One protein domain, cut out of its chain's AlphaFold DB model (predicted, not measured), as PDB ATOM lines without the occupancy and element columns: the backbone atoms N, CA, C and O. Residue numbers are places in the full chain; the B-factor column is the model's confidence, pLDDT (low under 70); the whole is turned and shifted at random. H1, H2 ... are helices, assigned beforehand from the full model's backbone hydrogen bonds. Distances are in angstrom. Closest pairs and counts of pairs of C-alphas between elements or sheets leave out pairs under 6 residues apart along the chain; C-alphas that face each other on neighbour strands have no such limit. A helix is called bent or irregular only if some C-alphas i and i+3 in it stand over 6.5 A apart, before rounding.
ATOM      1  N   ILE A   5     -56.867  11.193 -47.685       73.62
ATOM      2  CA  ILE A   5     -56.168  11.929 -46.621       73.62
ATOM      3  C   ILE A   5     -56.100  11.126 -45.314       73.62
ATOM      4  O   ILE A   5     -55.045  11.084 -44.682       73.62
ATOM      5  N   ALA A   6     -57.172  10.405 -44.965       74.62
ATOM      6  CA  ALA A   6     -57.188   9.497 -43.823       74.62
ATOM      7  C   ALA A   6     -56.198   8.337 -44.024       74.62
ATOM      8  O   ALA A   6     -55.510   7.949 -43.086       74.62
ATOM      9  N   HIS A   7     -56.051   7.842 -45.258       74.75
ATOM     10  CA  HIS A   7     -55.077   6.796 -45.580       74.75
ATOM     11  C   HIS A   7     -53.622   7.265 -45.407       74.75
ATOM     12  O   HIS A   7     -52.819   6.573 -44.786       74.75
ATOM     13  N   LYS A   8     -53.272   8.467 -45.889       80.75
ATOM     14  CA  LYS A   8     -51.920   9.028 -45.691       80.75
ATOM     15  C   LYS A   8     -51.607   9.266 -44.212       80.75
ATOM     16  O   LYS A   8     -50.503   8.951 -43.773       80.75
ATOM     17  N   GLY A   9     -52.579   9.781 -43.456       87.38
ATOM     18  CA  GLY A   9     -52.462   9.951 -42.007       87.38
ATOM     19  C   GLY A   9     -52.249   8.621 -41.283       87.38
ATOM     20  O   GLY A   9     -51.336   8.513 -40.471       87.38
ATOM     21  N   ALA A  10     -53.016   7.588 -41.643       89.75
ATOM     22  CA  ALA A  10     -52.867   6.248 -41.081       89.75
ATOM     23  C   ALA A  10     -51.475   5.658 -41.350       89.75
ATOM     24  O   ALA A  10     -50.845   5.136 -40.435       89.75
ATOM     25  N   THR A  11     -50.944   5.803 -42.568       90.62
ATOM     26  CA  THR A  11     -49.593   5.326 -42.903       90.62
ATOM     27  C   THR A  11     -48.510   6.056 -42.110       90.62
ATOM     28  O   THR A  11     -47.565   5.428 -41.637       90.62
ATOM     29  N   ALA A  12     -48.621   7.377 -41.952       93.44
ATOM     30  CA  ALA A  12     -47.681   8.136 -41.131       93.44
ATOM     31  C   ALA A  12     -47.763   7.720 -39.653       93.44
ATOM     32  O   ALA A  12     -46.731   7.460 -39.037       93.44
ATOM     33  N   GLY A  13     -48.979   7.570 -39.117       92.94
ATOM     34  CA  GLY A  13     -49.210   7.095 -37.752       92.94
ATOM     35  C   GLY A  13     -48.638   5.698 -37.508       92.94
ATOM     36  O   GLY A  13     -47.944   5.489 -36.520       92.94
ATOM     37  N   ALA A  14     -48.833   4.770 -38.449       94.44
ATOM     38  CA  ALA A  14     -48.281   3.419 -38.367       94.44
ATOM     39  C   ALA A  14     -46.744   3.416 -38.322       94.44
ATOM     40  O   ALA A  14     -46.152   2.656 -37.562       94.44
ATOM     41  N   LYS A  15     -46.087   4.295 -39.095       94.25
ATOM     42  CA  LYS A  15     -44.621   4.430 -39.075       94.25
ATOM     43  C   LYS A  15     -44.108   4.946 -37.735       94.25
ATOM     44  O   LYS A  15     -43.135   4.401 -37.222       94.25
ATOM     45  N   VAL A  16     -44.752   5.973 -37.179       96.56
ATOM     46  CA  VAL A  16     -44.392   6.509 -35.858       96.56
ATOM     47  C   VAL A  16     -44.580   5.431 -34.798       96.56
ATOM     48  O   VAL A  16     -43.644   5.144 -34.066       96.56
ATOM     49  N   TYR A  17     -45.737   4.765 -34.790       96.12
ATOM     50  CA  TYR A  17     -46.037   3.690 -33.848       96.12
ATOM     51  C   TYR A  17     -45.000   2.562 -33.897       96.12
ATOM     52  O   TYR A  17     -44.448   2.182 -32.866       96.12
ATOM     53  N   ALA A  18     -44.678   2.067 -35.098       96.31
ATOM     54  CA  ALA A  18     -43.677   1.020 -35.268       96.31
ATOM     55  C   ALA A  18     -42.295   1.469 -34.777       96.31
ATOM     56  O   ALA A  18     -41.571   0.682 -34.171       96.31
ATOM     57  N   ARG A  19     -41.927   2.737 -35.009       96.06
ATOM     58  CA  ARG A  19     -40.648   3.261 -34.537       96.06
ATOM     59  C   ARG A  19     -40.605   3.400 -33.019       96.06
ATOM     60  O   ARG A  19     -39.631   2.956 -32.432       96.06
ATOM     61  N   THR A  20     -41.670   3.898 -32.396       95.12
ATOM     62  CA  THR A  20     -41.794   3.960 -30.932       95.12
ATOM     63  C   THR A  20     -41.664   2.578 -30.296       95.12
ATOM     64  O   THR A  20     -40.990   2.429 -29.284       95.12
ATOM     65  N   LEU A  21     -42.257   1.550 -30.909       95.56
ATOM     66  CA  LEU A  21     -42.102   0.165 -30.463       95.56
ATOM     67  C   LEU A  21     -40.641  -0.291 -30.512       95.56
ATOM     68  O   LEU A  21     -40.153  -0.874 -29.549       95.56
ATOM     69  N   LEU A  22     -39.932   0.001 -31.607       96.06
ATOM     70  CA  LEU A  22     -38.503  -0.298 -31.712       96.06
ATOM     71  C   LEU A  22     -37.681   0.466 -30.671       96.06
ATOM     72  O   LEU A  22     -36.793  -0.129 -30.075       96.06
ATOM     73  N   ASP A  23     -37.978   1.743 -30.435       95.19
ATOM     74  CA  ASP A  23     -37.265   2.549 -29.442       95.19
ATOM     75  C   ASP A  23     -37.444   1.950 -28.033       95.19
ATOM     76  O   ASP A  23     -36.464   1.764 -27.318       95.19
ATOM     77  N   ILE A  24     -38.662   1.529 -27.668       95.44
ATOM     78  CA  ILE A  24     -38.944   0.846 -26.392       95.44
ATOM     79  C   ILE A  24     -38.197  -0.494 -26.283       95.44
ATOM     80  O   ILE A  24     -37.628  -0.802 -25.239       95.44
ATOM     81  N   LEU A  25     -38.194  -1.304 -27.347       94.25
ATOM     82  CA  LEU A  25     -37.582  -2.640 -27.333       94.25
ATOM     83  C   LEU A  25     -36.049  -2.603 -27.342       94.25
ATOM     84  O   LEU A  25     -35.410  -3.492 -26.786       94.25
ATOM     85  N   LEU A  26     -35.458  -1.608 -28.005       96.62
ATOM     86  CA  LEU A  26     -34.010  -1.501 -28.191       96.62
ATOM     87  C   LEU A  26     -33.340  -0.587 -27.160       96.62
ATOM     88  O   LEU A  26     -32.114  -0.566 -27.079       96.62
ATOM     89  N   SER A  27     -34.105   0.195 -26.398       96.31
ATOM     90  CA  SER A  27     -33.592   1.130 -25.390       96.31
ATOM     91  C   SER A  27     -34.352   0.958 -24.070       96.31
ATOM     92  O   SER A  27     -35.246   1.746 -23.773       96.31
ATOM     93  N   PRO A  28     -34.012  -0.059 -23.255       93.06
ATOM     94  CA  PRO A  28     -34.736  -0.365 -22.017       93.06
ATOM     95  C   PRO A  28     -34.734   0.789 -21.002       93.06
ATOM     96  O   PRO A  28     -35.695   0.932 -20.248       93.06
ATOM     97  N   ASP A  29     -33.715   1.653 -21.021       96.31
ATOM     98  CA  ASP A  29     -33.666   2.850 -20.173       96.31
ATOM     99  C   ASP A  29     -34.832   3.811 -20.448       96.31
ATOM    100  O   ASP A  29     -35.346   4.421 -19.518       96.31
ATOM    101  N   LEU A  30     -35.354   3.859 -21.681       96.00
ATOM    102  CA  LEU A  30     -36.529   4.668 -22.015       96.00
ATOM    103  C   LEU A  30     -37.775   4.227 -21.232       96.00
ATOM    104  O   LEU A  30     -38.609   5.054 -20.869       96.00
ATOM    105  N   VAL A  31     -37.911   2.923 -20.966       95.50
ATOM    106  CA  VAL A  31     -39.008   2.382 -20.150       95.50
ATOM    107  C   VAL A  31     -38.831   2.789 -18.691       95.50
ATOM    108  O   VAL A  31     -39.808   3.162 -18.042       95.50
ATOM    109  N   ASN A  32     -37.593   2.758 -18.195       96.56
ATOM    110  CA  ASN A  32     -37.273   3.183 -16.836       96.56
ATOM    111  C   ASN A  32     -37.572   4.675 -16.643       96.56
ATOM    112  O   ASN A  32     -38.281   5.023 -15.705       96.56
ATOM    113  N   ASP A  33     -37.122   5.525 -17.566       96.88
ATOM    114  CA  ASP A  33     -37.353   6.973 -17.531       96.88
ATOM    115  C   ASP A  33     -38.848   7.315 -17.632       96.88
ATOM    116  O   ASP A  33     -39.350   8.183 -16.917       96.88
ATOM    117  N   ALA A  34     -39.594   6.612 -18.493       95.44
ATOM    118  CA  ALA A  34     -41.040   6.792 -18.600       95.44
ATOM    119  C   ALA A  34     -41.762   6.412 -17.296       95.44
ATOM    120  O   ALA A  34     -42.690   7.108 -16.878       95.44
ATOM    121  N   ASN A  35     -41.333   5.327 -16.649       94.62
ATOM    122  CA  ASN A  35     -41.894   4.896 -15.374       94.62
ATOM    123  C   ASN A  35     -41.528   5.860 -14.233       94.62
ATOM    124  O   ASN A  35     -42.381   6.183 -13.409       94.62
ATOM    125  N   ASP A  36     -40.293   6.367 -14.216       96.81
ATOM    126  CA  ASP A  36     -39.843   7.391 -13.270       96.81
ATOM    127  C   ASP A  36     -40.685   8.665 -13.387       96.81
ATOM    128  O   ASP A  36     -41.219   9.156 -12.394       96.81
ATOM    129  N   TYR A  37     -40.904   9.150 -14.611       95.50
ATOM    130  CA  TYR A  37     -41.765  10.303 -14.862       95.50
ATOM    131  C   TYR A  37     -43.213  10.062 -14.408       95.50
ATOM    132  O   TYR A  37     -43.832  10.936 -13.793       95.50
ATOM    133  N   PHE A  38     -43.763   8.877 -14.682       93.56
ATOM    134  CA  PHE A  38     -45.114   8.521 -14.249       93.56
ATOM    135  C   PHE A  38     -45.248   8.557 -12.719       93.56
ATOM    136  O   PHE A  38     -46.176   9.177 -12.195       93.56
ATOM    137  N   GLU A  39     -44.307   7.950 -11.999       93.88
ATOM    138  CA  GLU A  39     -44.360   7.843 -10.538       93.88
ATOM    139  C   GLU A  39     -43.999   9.152  -9.824       93.88
ATOM    140  O   GLU A  39     -44.699   9.556  -8.896       93.88
ATOM    141  N   ASN A  40     -42.950   9.844 -10.269       95.44
ATOM    142  CA  ASN A  40     -42.388  10.987  -9.547       95.44
ATOM    143  C   ASN A  40     -42.902  12.348 -10.028       95.44
ATOM    144  O   ASN A  40     -42.758  13.332  -9.303       95.44
ATOM    145  N   VAL A  41     -43.509  12.423 -11.219       94.81
ATOM    146  CA  VAL A  41     -44.080  13.668 -11.759       94.81
ATOM    147  C   VAL A  41     -45.593  13.568 -11.913       94.81
ATOM    148  O   VAL A  41     -46.318  14.380 -11.344       94.81
ATOM    149  N   GLN A  42     -46.110  12.584 -12.655       92.81
ATOM    150  CA  GLN A  42     -47.550  12.549 -12.967       92.81
ATOM    151  C   GLN A  42     -48.414  12.188 -11.757       92.81
ATOM    152  O   GLN A  42     -49.506  12.734 -11.599       92.81
ATOM    153  N   LYS A  43     -47.931  11.288 -10.897       93.12
ATOM    154  CA  LYS A  43     -48.637  10.871  -9.679       93.12
ATOM    155  C   LYS A  43     -48.390  11.773  -8.468       93.12
ATOM    156  O   LYS A  43     -48.971  11.529  -7.415       93.12
ATOM    157  N   GLN A  44     -47.578  12.825  -8.608       92.75
ATOM    158  CA  GLN A  44     -47.248  13.724  -7.499       92.75
ATOM    159  C   GLN A  44     -48.500  14.381  -6.894       92.75
ATOM    160  O   GLN A  44     -48.643  14.421  -5.674       92.75
ATOM    161  N   ASP A  45     -49.419  14.834  -7.750       91.75
ATOM    162  CA  ASP A  45     -50.653  15.520  -7.344       91.75
ATOM    163  C   ASP A  45     -51.918  14.666  -7.563       91.75
ATOM    164  O   ASP A  45     -53.036  15.127  -7.321       91.75
ATOM    165  N   MET A  46     -51.773  13.430  -8.058       88.31
ATOM    166  CA  MET A  46     -52.893  12.576  -8.463       88.31
ATOM    167  C   MET A  46     -52.653  11.097  -8.155       88.31
ATOM    168  O   MET A  46     -51.669  10.500  -8.579       88.31
ATOM    169  N   GLU A  47     -53.629  10.464  -7.508       87.94
ATOM    170  CA  GLU A  47     -53.630   9.017  -7.309       87.94
ATOM    171  C   GLU A  47     -54.299   8.312  -8.498       87.94
ATOM    172  O   GLU A  47     -55.446   8.603  -8.857       87.94
ATOM    173  N   TYR A  48     -53.589   7.366  -9.120       87.12
ATOM    174  CA  TYR A  48     -54.176   6.531 -10.167       87.12
ATOM    175  C   TYR A  48     -55.318   5.698  -9.583       87.12
ATOM    176  O   TYR A  48     -55.109   4.847  -8.722       87.12
ATOM    177  N   THR A  49     -56.523   5.905 -10.106       89.19
ATOM    178  CA  THR A  49     -57.685   5.069  -9.805       89.19
ATOM    179  C   THR A  49     -58.061   4.301 -11.062       89.19
ATOM    180  O   THR A  49     -58.246   4.892 -12.126       89.19
ATOM    181  N   SER A  50     -58.175   2.978 -10.948       90.19
ATOM    182  CA  SER A  50     -58.617   2.145 -12.064       90.19
ATOM    183  C   SER A  50     -60.017   2.559 -12.523       90.19
ATOM    184  O   SER A  50     -60.926   2.722 -11.707       90.19
ATOM    185  N   PHE A  51     -60.211   2.668 -13.838       90.38
ATOM    186  CA  PHE A  51     -61.552   2.787 -14.418       90.38
ATOM    187  C   PHE A  51     -62.354   1.482 -14.296       90.38
ATOM    188  O   PHE A  51     -63.579   1.505 -14.404       90.38
ATOM    189  N   LEU A  52     -61.670   0.356 -14.071       93.12
ATOM    190  CA  LEU A  52     -62.280  -0.949 -13.846       93.12
ATOM    191  C   LEU A  52     -62.610  -1.120 -12.365       93.12
ATOM    192  O   LEU A  52     -61.768  -0.908 -11.488       93.12
ATOM    193  N   ARG A  53     -63.832  -1.561 -12.085       93.69
ATOM    194  CA  ARG A  53     -64.266  -1.947 -10.742       93.69
ATOM    195  C   ARG A  53     -63.609  -3.278 -10.358       93.69
ATOM    196  O   ARG A  53     -63.344  -4.093 -11.236       93.69
ATOM    197  N   PRO A  54     -63.470  -3.591  -9.057       91.62
ATOM    198  CA  PRO A  54     -62.849  -4.844  -8.601       91.62
ATOM    199  C   PRO A  54     -63.504  -6.150  -9.086       91.62
ATOM    200  O   PRO A  54     -62.964  -7.218  -8.837       91.62
ATOM    201  N   ARG A  55     -64.694  -6.083  -9.694       93.75
ATOM    202  CA  ARG A  55     -65.443  -7.236 -10.221       93.75
ATOM    203  C   ARG A  55     -65.651  -7.167 -11.736       93.75
ATOM    204  O   ARG A  55     -66.424  -7.959 -12.266       93.75
ATOM    205  N   ASP A  56     -65.066  -6.174 -12.404       93.56
ATOM    206  CA  ASP A  56     -65.149  -6.077 -13.858       93.56
ATOM    207  C   ASP A  56     -64.232  -7.140 -14.462       93.56
ATOM    208  O   ASP A  56     -63.011  -7.035 -14.395       93.56
ATOM    209  N   GLU A  57     -64.846  -8.164 -15.044       92.06
ATOM    210  CA  GLU A  57     -64.159  -9.205 -15.799       92.06
ATOM    211  C   GLU A  57     -64.231  -8.893 -17.300       92.06
ATOM    212  O   GLU A  57     -65.233  -8.328 -17.767       92.06
ATOM    213  N   PRO A  58     -63.212  -9.270 -18.092       91.31
ATOM    214  CA  PRO A  58     -63.301  -9.196 -19.541       91.31
ATOM    215  C   PRO A  58     -64.541  -9.945 -20.040       91.31
ATOM    216  O   PRO A  58     -64.812 -11.074 -19.629       91.31
ATOM    217  N   ALA A  59     -65.283  -9.333 -20.963       92.38
ATOM    218  CA  ALA A  59     -66.503  -9.904 -21.527       92.38
ATOM    219  C   ALA A  59     -66.211 -11.024 -22.546       92.38
ATOM    220  O   ALA A  59     -66.567 -10.925 -23.719       92.38
ATOM    221  N   ILE A  60     -65.535 -12.089 -22.103       92.44
ATOM    222  CA  ILE A  60     -65.057 -13.186 -22.959       92.44
ATOM    223  C   ILE A  60     -66.197 -13.908 -23.691       92.44
ATOM    224  O   ILE A  60     -65.991 -14.398 -24.799       92.44
ATOM    225  N   TRP A  61     -67.407 -13.901 -23.119       94.31
ATOM    226  CA  TRP A  61     -68.604 -14.506 -23.711       94.31
ATOM    227  C   TRP A  61     -69.006 -13.863 -25.046       94.31
ATOM    228  O   TRP A  61     -69.630 -14.520 -25.872       94.31
ATOM    229  N   LEU A  62     -68.633 -12.599 -25.298       95.94
ATOM    230  CA  LEU A  62     -68.970 -11.906 -26.551       95.94
ATOM    231  C   LEU A  62     -68.346 -12.569 -27.782       95.94
ATOM    232  O   LEU A  62     -68.923 -12.508 -28.863       95.94
ATOM    233  N   ASN A  63     -67.183 -13.198 -27.614       95.69
ATOM    234  CA  ASN A  63     -66.455 -13.855 -28.697       95.69
ATOM    235  C   ASN A  63     -66.484 -15.381 -28.575       95.69
ATOM    236  O   ASN A  63     -65.803 -16.050 -29.343       95.69
ATOM    237  N   GLU A  64     -67.222 -15.944 -27.615       96.06
ATOM    238  CA  GLU A  64     -67.124 -17.369 -27.294       96.06
ATOM    239  C   GLU A  64     -67.498 -18.253 -28.485       96.06
ATOM    240  O   GLU A  64     -66.739 -19.152 -28.835       96.06
ATOM    241  N   ASP A  65     -68.612 -17.953 -29.155       96.44
ATOM    242  CA  ASP A  65     -69.072 -18.723 -30.314       96.44
ATOM    243  C   ASP A  65     -68.100 -18.608 -31.498       96.44
ATOM    244  O   ASP A  65     -67.732 -19.620 -32.092       96.44
ATOM    245  N   ILE A  66     -67.604 -17.396 -31.777       96.06
ATOM    246  CA  ILE A  66     -66.614 -17.136 -32.836       96.06
ATOM    247  C   ILE A  66     -65.319 -17.901 -32.547       96.06
ATOM    248  O   ILE A  66     -64.781 -18.584 -33.414       96.06
ATOM    249  N   MET A  67     -64.810 -17.815 -31.319       96.25
ATOM    250  CA  MET A  67     -63.594 -18.522 -30.926       96.25
ATOM    251  C   MET A  67     -63.795 -20.037 -30.980       96.25
ATOM    252  O   MET A  67     -62.887 -20.745 -31.404       96.25
ATOM    253  N   ARG A  68     -64.971 -20.545 -30.594       96.81
ATOM    254  CA  ARG A  68     -65.293 -21.976 -30.657       96.81
ATOM    255  C   ARG A  68     -65.314 -22.498 -32.095       96.81
ATOM    256  O   ARG A  68     -64.853 -23.609 -32.327       96.81
ATOM    257  N   GLU A  69     -65.821 -21.706 -33.036       96.19
ATOM    258  CA  GLU A  69     -65.862 -22.049 -34.460       96.19
ATOM    259  C   GLU A  69     -64.479 -21.968 -35.119       96.19
ATOM    260  O   GLU A  69     -64.040 -22.918 -35.765       96.19
ATOM    261  N   PHE A  70     -63.769 -20.848 -34.948       96.75
ATOM    262  CA  PHE A  70     -62.583 -20.553 -35.757       96.75
ATOM    263  C   PHE A  70     -61.259 -20.973 -35.128       96.75
ATOM    264  O   PHE A  70     -60.312 -21.231 -35.866       96.75
ATOM    265  N   LYS A  71     -61.151 -21.065 -33.798       95.88
ATOM    266  CA  LYS A  71     -59.874 -21.419 -33.158       95.88
ATOM    267  C   LYS A  71     -59.326 -22.774 -33.636       95.88
ATOM    268  O   LYS A  71     -58.163 -22.785 -34.026       95.88
ATOM    269  N   PRO A  72     -60.116 -23.865 -33.724       96.88
ATOM    270  CA  PRO A  72     -59.601 -25.147 -34.214       96.88
ATOM    271  C   PRO A  72     -59.110 -25.080 -35.666       96.88
ATOM    272  O   PRO A  72     -58.121 -25.712 -36.014       96.88
ATOM    273  N   ALA A  73     -59.776 -24.289 -36.511       95.75
ATOM    274  CA  ALA A  73     -59.359 -24.091 -37.898       95.75
ATOM    275  C   ALA A  73     -58.088 -23.233 -38.011       95.75
ATOM    276  O   ALA A  73     -57.313 -23.396 -38.946       95.75
ATOM    277  N   LEU A  74     -57.874 -22.308 -37.071       95.12
ATOM    278  CA  LEU A  74     -56.695 -21.446 -37.041       95.12
ATOM    279  C   LEU A  74     -55.460 -22.130 -36.444       95.12
ATOM    280  O   LEU A  74     -54.351 -21.728 -36.781       95.12
ATOM    281  N   GLU A  75     -55.643 -23.136 -35.585       94.12
ATOM    282  CA  GLU A  75     -54.553 -23.832 -34.886       94.12
ATOM    283  C   GLU A  75     -53.513 -24.440 -35.838       94.12
ATOM    284  O   GLU A  75     -52.325 -24.385 -35.531       94.12
ATOM    285  N   GLU A  76     -53.915 -24.919 -37.021       90.81
ATOM    286  CA  GLU A  76     -52.990 -25.415 -38.059       90.81
ATOM    287  C   GLU A  76     -51.990 -24.346 -38.536       90.81
ATOM    288  O   GLU A  76     -50.872 -24.662 -38.936       90.81
ATOM    289  N   TYR A  77     -52.372 -23.071 -38.481       90.69
ATOM    290  CA  TYR A  77     -51.551 -21.957 -38.961       90.69
ATOM    291  C   TYR A  77     -50.740 -21.290 -37.852       90.69
ATOM    292  O   TYR A  77     -50.019 -20.322 -38.112       90.69
ATOM    293  N   TYR A  78     -50.874 -21.750 -36.609       94.12
ATOM    294  CA  TYR A  78     -50.113 -21.190 -35.505       94.12
ATOM    295  C   TYR A  78     -48.637 -21.539 -35.638       94.12
ATOM    296  O   TYR A  78     -48.254 -22.577 -36.174       94.12
ATOM    297  N   TYR A  79     -47.797 -20.623 -35.165       95.31
ATOM    298  CA  TYR A  79     -46.362 -20.836 -35.155       95.31
ATOM    299  C   TYR A  79     -46.007 -22.001 -34.219       95.31
ATOM    300  O   TYR A  79     -46.366 -21.959 -33.041       95.31
ATOM    301  N   ASP A  80     -45.297 -23.003 -34.738       94.62
ATOM    302  CA  ASP A  80     -44.784 -24.149 -33.992       94.62
ATOM    303  C   ASP A  80     -43.275 -23.987 -33.721       94.62
ATOM    304  O   ASP A  80     -42.444 -24.353 -34.560       94.62
ATOM    305  N   PRO A  81     -42.896 -23.485 -32.529       93.88
ATOM    306  CA  PRO A  81     -41.496 -23.305 -32.154       93.88
ATOM    307  C   PRO A  81     -40.765 -24.622 -31.849       93.88
ATOM    308  O   PRO A  81     -39.569 -24.589 -31.575       93.88
ATOM    309  N   SER A  82     -41.456 -25.771 -31.812       95.12
ATOM    310  CA  SER A  82     -40.810 -27.077 -31.614       95.12
ATOM    311  C   SER A  82     -40.260 -27.666 -32.914       95.12
ATOM    312  O   SER A  82     -39.328 -28.470 -32.873       95.12
ATOM    313  N   THR A  83     -40.816 -27.234 -34.051       93.50
ATOM    314  CA  THR A  83     -40.439 -27.695 -35.390       93.50
ATOM    315  C   THR A  83     -39.589 -26.669 -36.142       93.50
ATOM    316  O   THR A  83     -38.699 -27.066 -36.891       93.50
ATOM    317  N   TYR A  84     -39.835 -25.369 -35.938       94.00
ATOM    318  CA  TYR A  84     -39.198 -24.286 -36.696       94.00
ATOM    319  C   TYR A  84     -38.496 -23.279 -35.781       94.00
ATOM    320  O   TYR A  84     -39.002 -22.939 -34.713       94.00
ATOM    321  N   ASP A  85     -37.357 -22.744 -36.234       92.38
ATOM    322  CA  ASP A  85     -36.588 -21.742 -35.479       92.38
ATOM    323  C   ASP A  85     -37.253 -20.354 -35.506       92.38
ATOM    324  O   ASP A  85     -37.113 -19.560 -34.569       92.38
ATOM    325  N   THR A  86     -37.960 -20.029 -36.597       92.31
ATOM    326  CA  THR A  86     -38.676 -18.754 -36.760       92.31
ATOM    327  C   THR A  86     -39.989 -18.928 -37.523       92.31
ATOM    328  O   THR A  86     -40.152 -19.855 -38.313       92.31
ATOM    329  N   TYR A  87     -40.918 -17.976 -37.377       90.88
ATOM    330  CA  TYR A  87     -42.160 -17.986 -38.163       90.88
ATOM    331  C   TYR A  87     -41.903 -17.853 -39.675       90.88
ATOM    332  O   TYR A  87     -42.652 -18.396 -40.477       90.88
ATOM    333  N   LEU A  88     -40.825 -17.171 -40.082       92.44
ATOM    334  CA  LEU A  88     -40.442 -17.086 -41.495       92.44
ATOM    335  C   LEU A  88     -39.999 -18.447 -42.039       92.44
ATOM    336  O   LEU A  88     -40.369 -18.791 -43.157       92.44
ATOM    337  N   ASP A  89     -39.285 -19.228 -41.231       91.56
ATOM    338  CA  ASP A  89     -38.883 -20.597 -41.564       91.56
ATOM    339  C   ASP A  89     -40.102 -21.522 -41.729       91.56
ATOM    340  O   ASP A  89     -40.226 -22.197 -42.749       91.56
ATOM    341  N   GLN A  90     -41.089 -21.438 -40.826       93.88
ATOM    342  CA  GLN A  90     -42.366 -22.156 -40.973       93.88
ATOM    343  C   GLN A  90     -43.117 -21.782 -42.261       93.88
ATOM    344  O   GLN A  90     -43.757 -22.625 -42.889       93.88
ATOM    345  N   LEU A  91     -43.029 -20.517 -42.678       91.94
ATOM    346  CA  LEU A  91     -43.606 -20.047 -43.938       91.94
ATOM    347  C   LEU A  91     -42.759 -20.415 -45.174       91.94
ATOM    348  O   LEU A  91     -43.150 -20.079 -46.293       91.94
ATOM    349  N   GLY A  92     -41.606 -21.072 -45.004       91.50
ATOM    350  CA  GLY A  92     -40.670 -21.400 -46.082       91.50
ATOM    351  C   GLY A  92     -39.944 -20.180 -46.661       91.50
ATOM    352  O   GLY A  92     -39.471 -20.213 -47.799       91.50
TER     353      GLY A  92
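This is residues 5 to 92 of the 105 residues of an uncharacterized protein of Acidobacteria bacterium (UniProt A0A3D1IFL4). The printed part is an open, hollow arc of helices with no packed core: the long helix H1 makes a corner with H2, a long bare stretch, residues 43 to 59, sweeps across to the kinked helix H3, and the last link leads on to the very short H4. The middle of the arc is empty, and residues 5 to 22 of H1 stick out from it as a free arm. There are 88 residues printed, with four named helices in the order H1, H2, H3, H4 and no named strand, and the class is all helix. The whole is extended, with a radius of gyration of the C-alphas of 20.5 A and spans of 51 by 39 by 37 A.

Find C-alpha 5 at (-56.168, 11.929, -46.621); from there H1, residues 5 to 26, runs 31.8 A to C-alpha 26 at (-34.010, -1.501, -28.191). Past Ser 27 you reach H2, residues 28 to 42, which is 20.3 A long. H2 is neither bent nor irregular, but only just: C-alphas 39 and 42 are 6.2 A apart. Further on, H3 covers residues 60 to 75 and measures 19.1 A. It is irregular, with C-alphas 62 and 65 standing 7.8 A apart, and it has a kink of 59 degrees near residue 67. Last comes H4, residues 87 to 90, 5.0 A long, ending at C-alpha 90 at (-42.366, -22.156, -40.973).

Look first where H1 meets H2: they only just touch, with 3 pairs of C-alphas within 8 A, and only at the corner by their link. The closest C-alphas of the two are those of Ile 24 and Leu 30, 6.3 A apart. H1 touches H2 with residues 23 to 24 alone, and H2 touches H1 with residues 30 to 31 alone. Their lines stand about perpendicular, at 77 degrees, and their centres are 21.6 A apart. H3 touches no helix, and neither does H4; H3 and H4 are apart from each other and from both H1 and H2. In the backbones of H1 and H2 every O i to N i+4 pair is within hydrogen-bond range, in H3 8 of 12 are, and H4 is too short for such a pair.

Measure from Asp 45 to Gly 92 and you have the two C-alphas farthest apart, at 54.4 A. The printed part has no cut. The link from H1 to H2 is tight, while those from H2 to H3, 17 residues, and from H3 to H4, 11 residues, are long. Residues 49 to 76, of which 60 to 75 belong to H3, stand free. The mean pLDDT of the printed part is 93.0, and no printed residue is under 70.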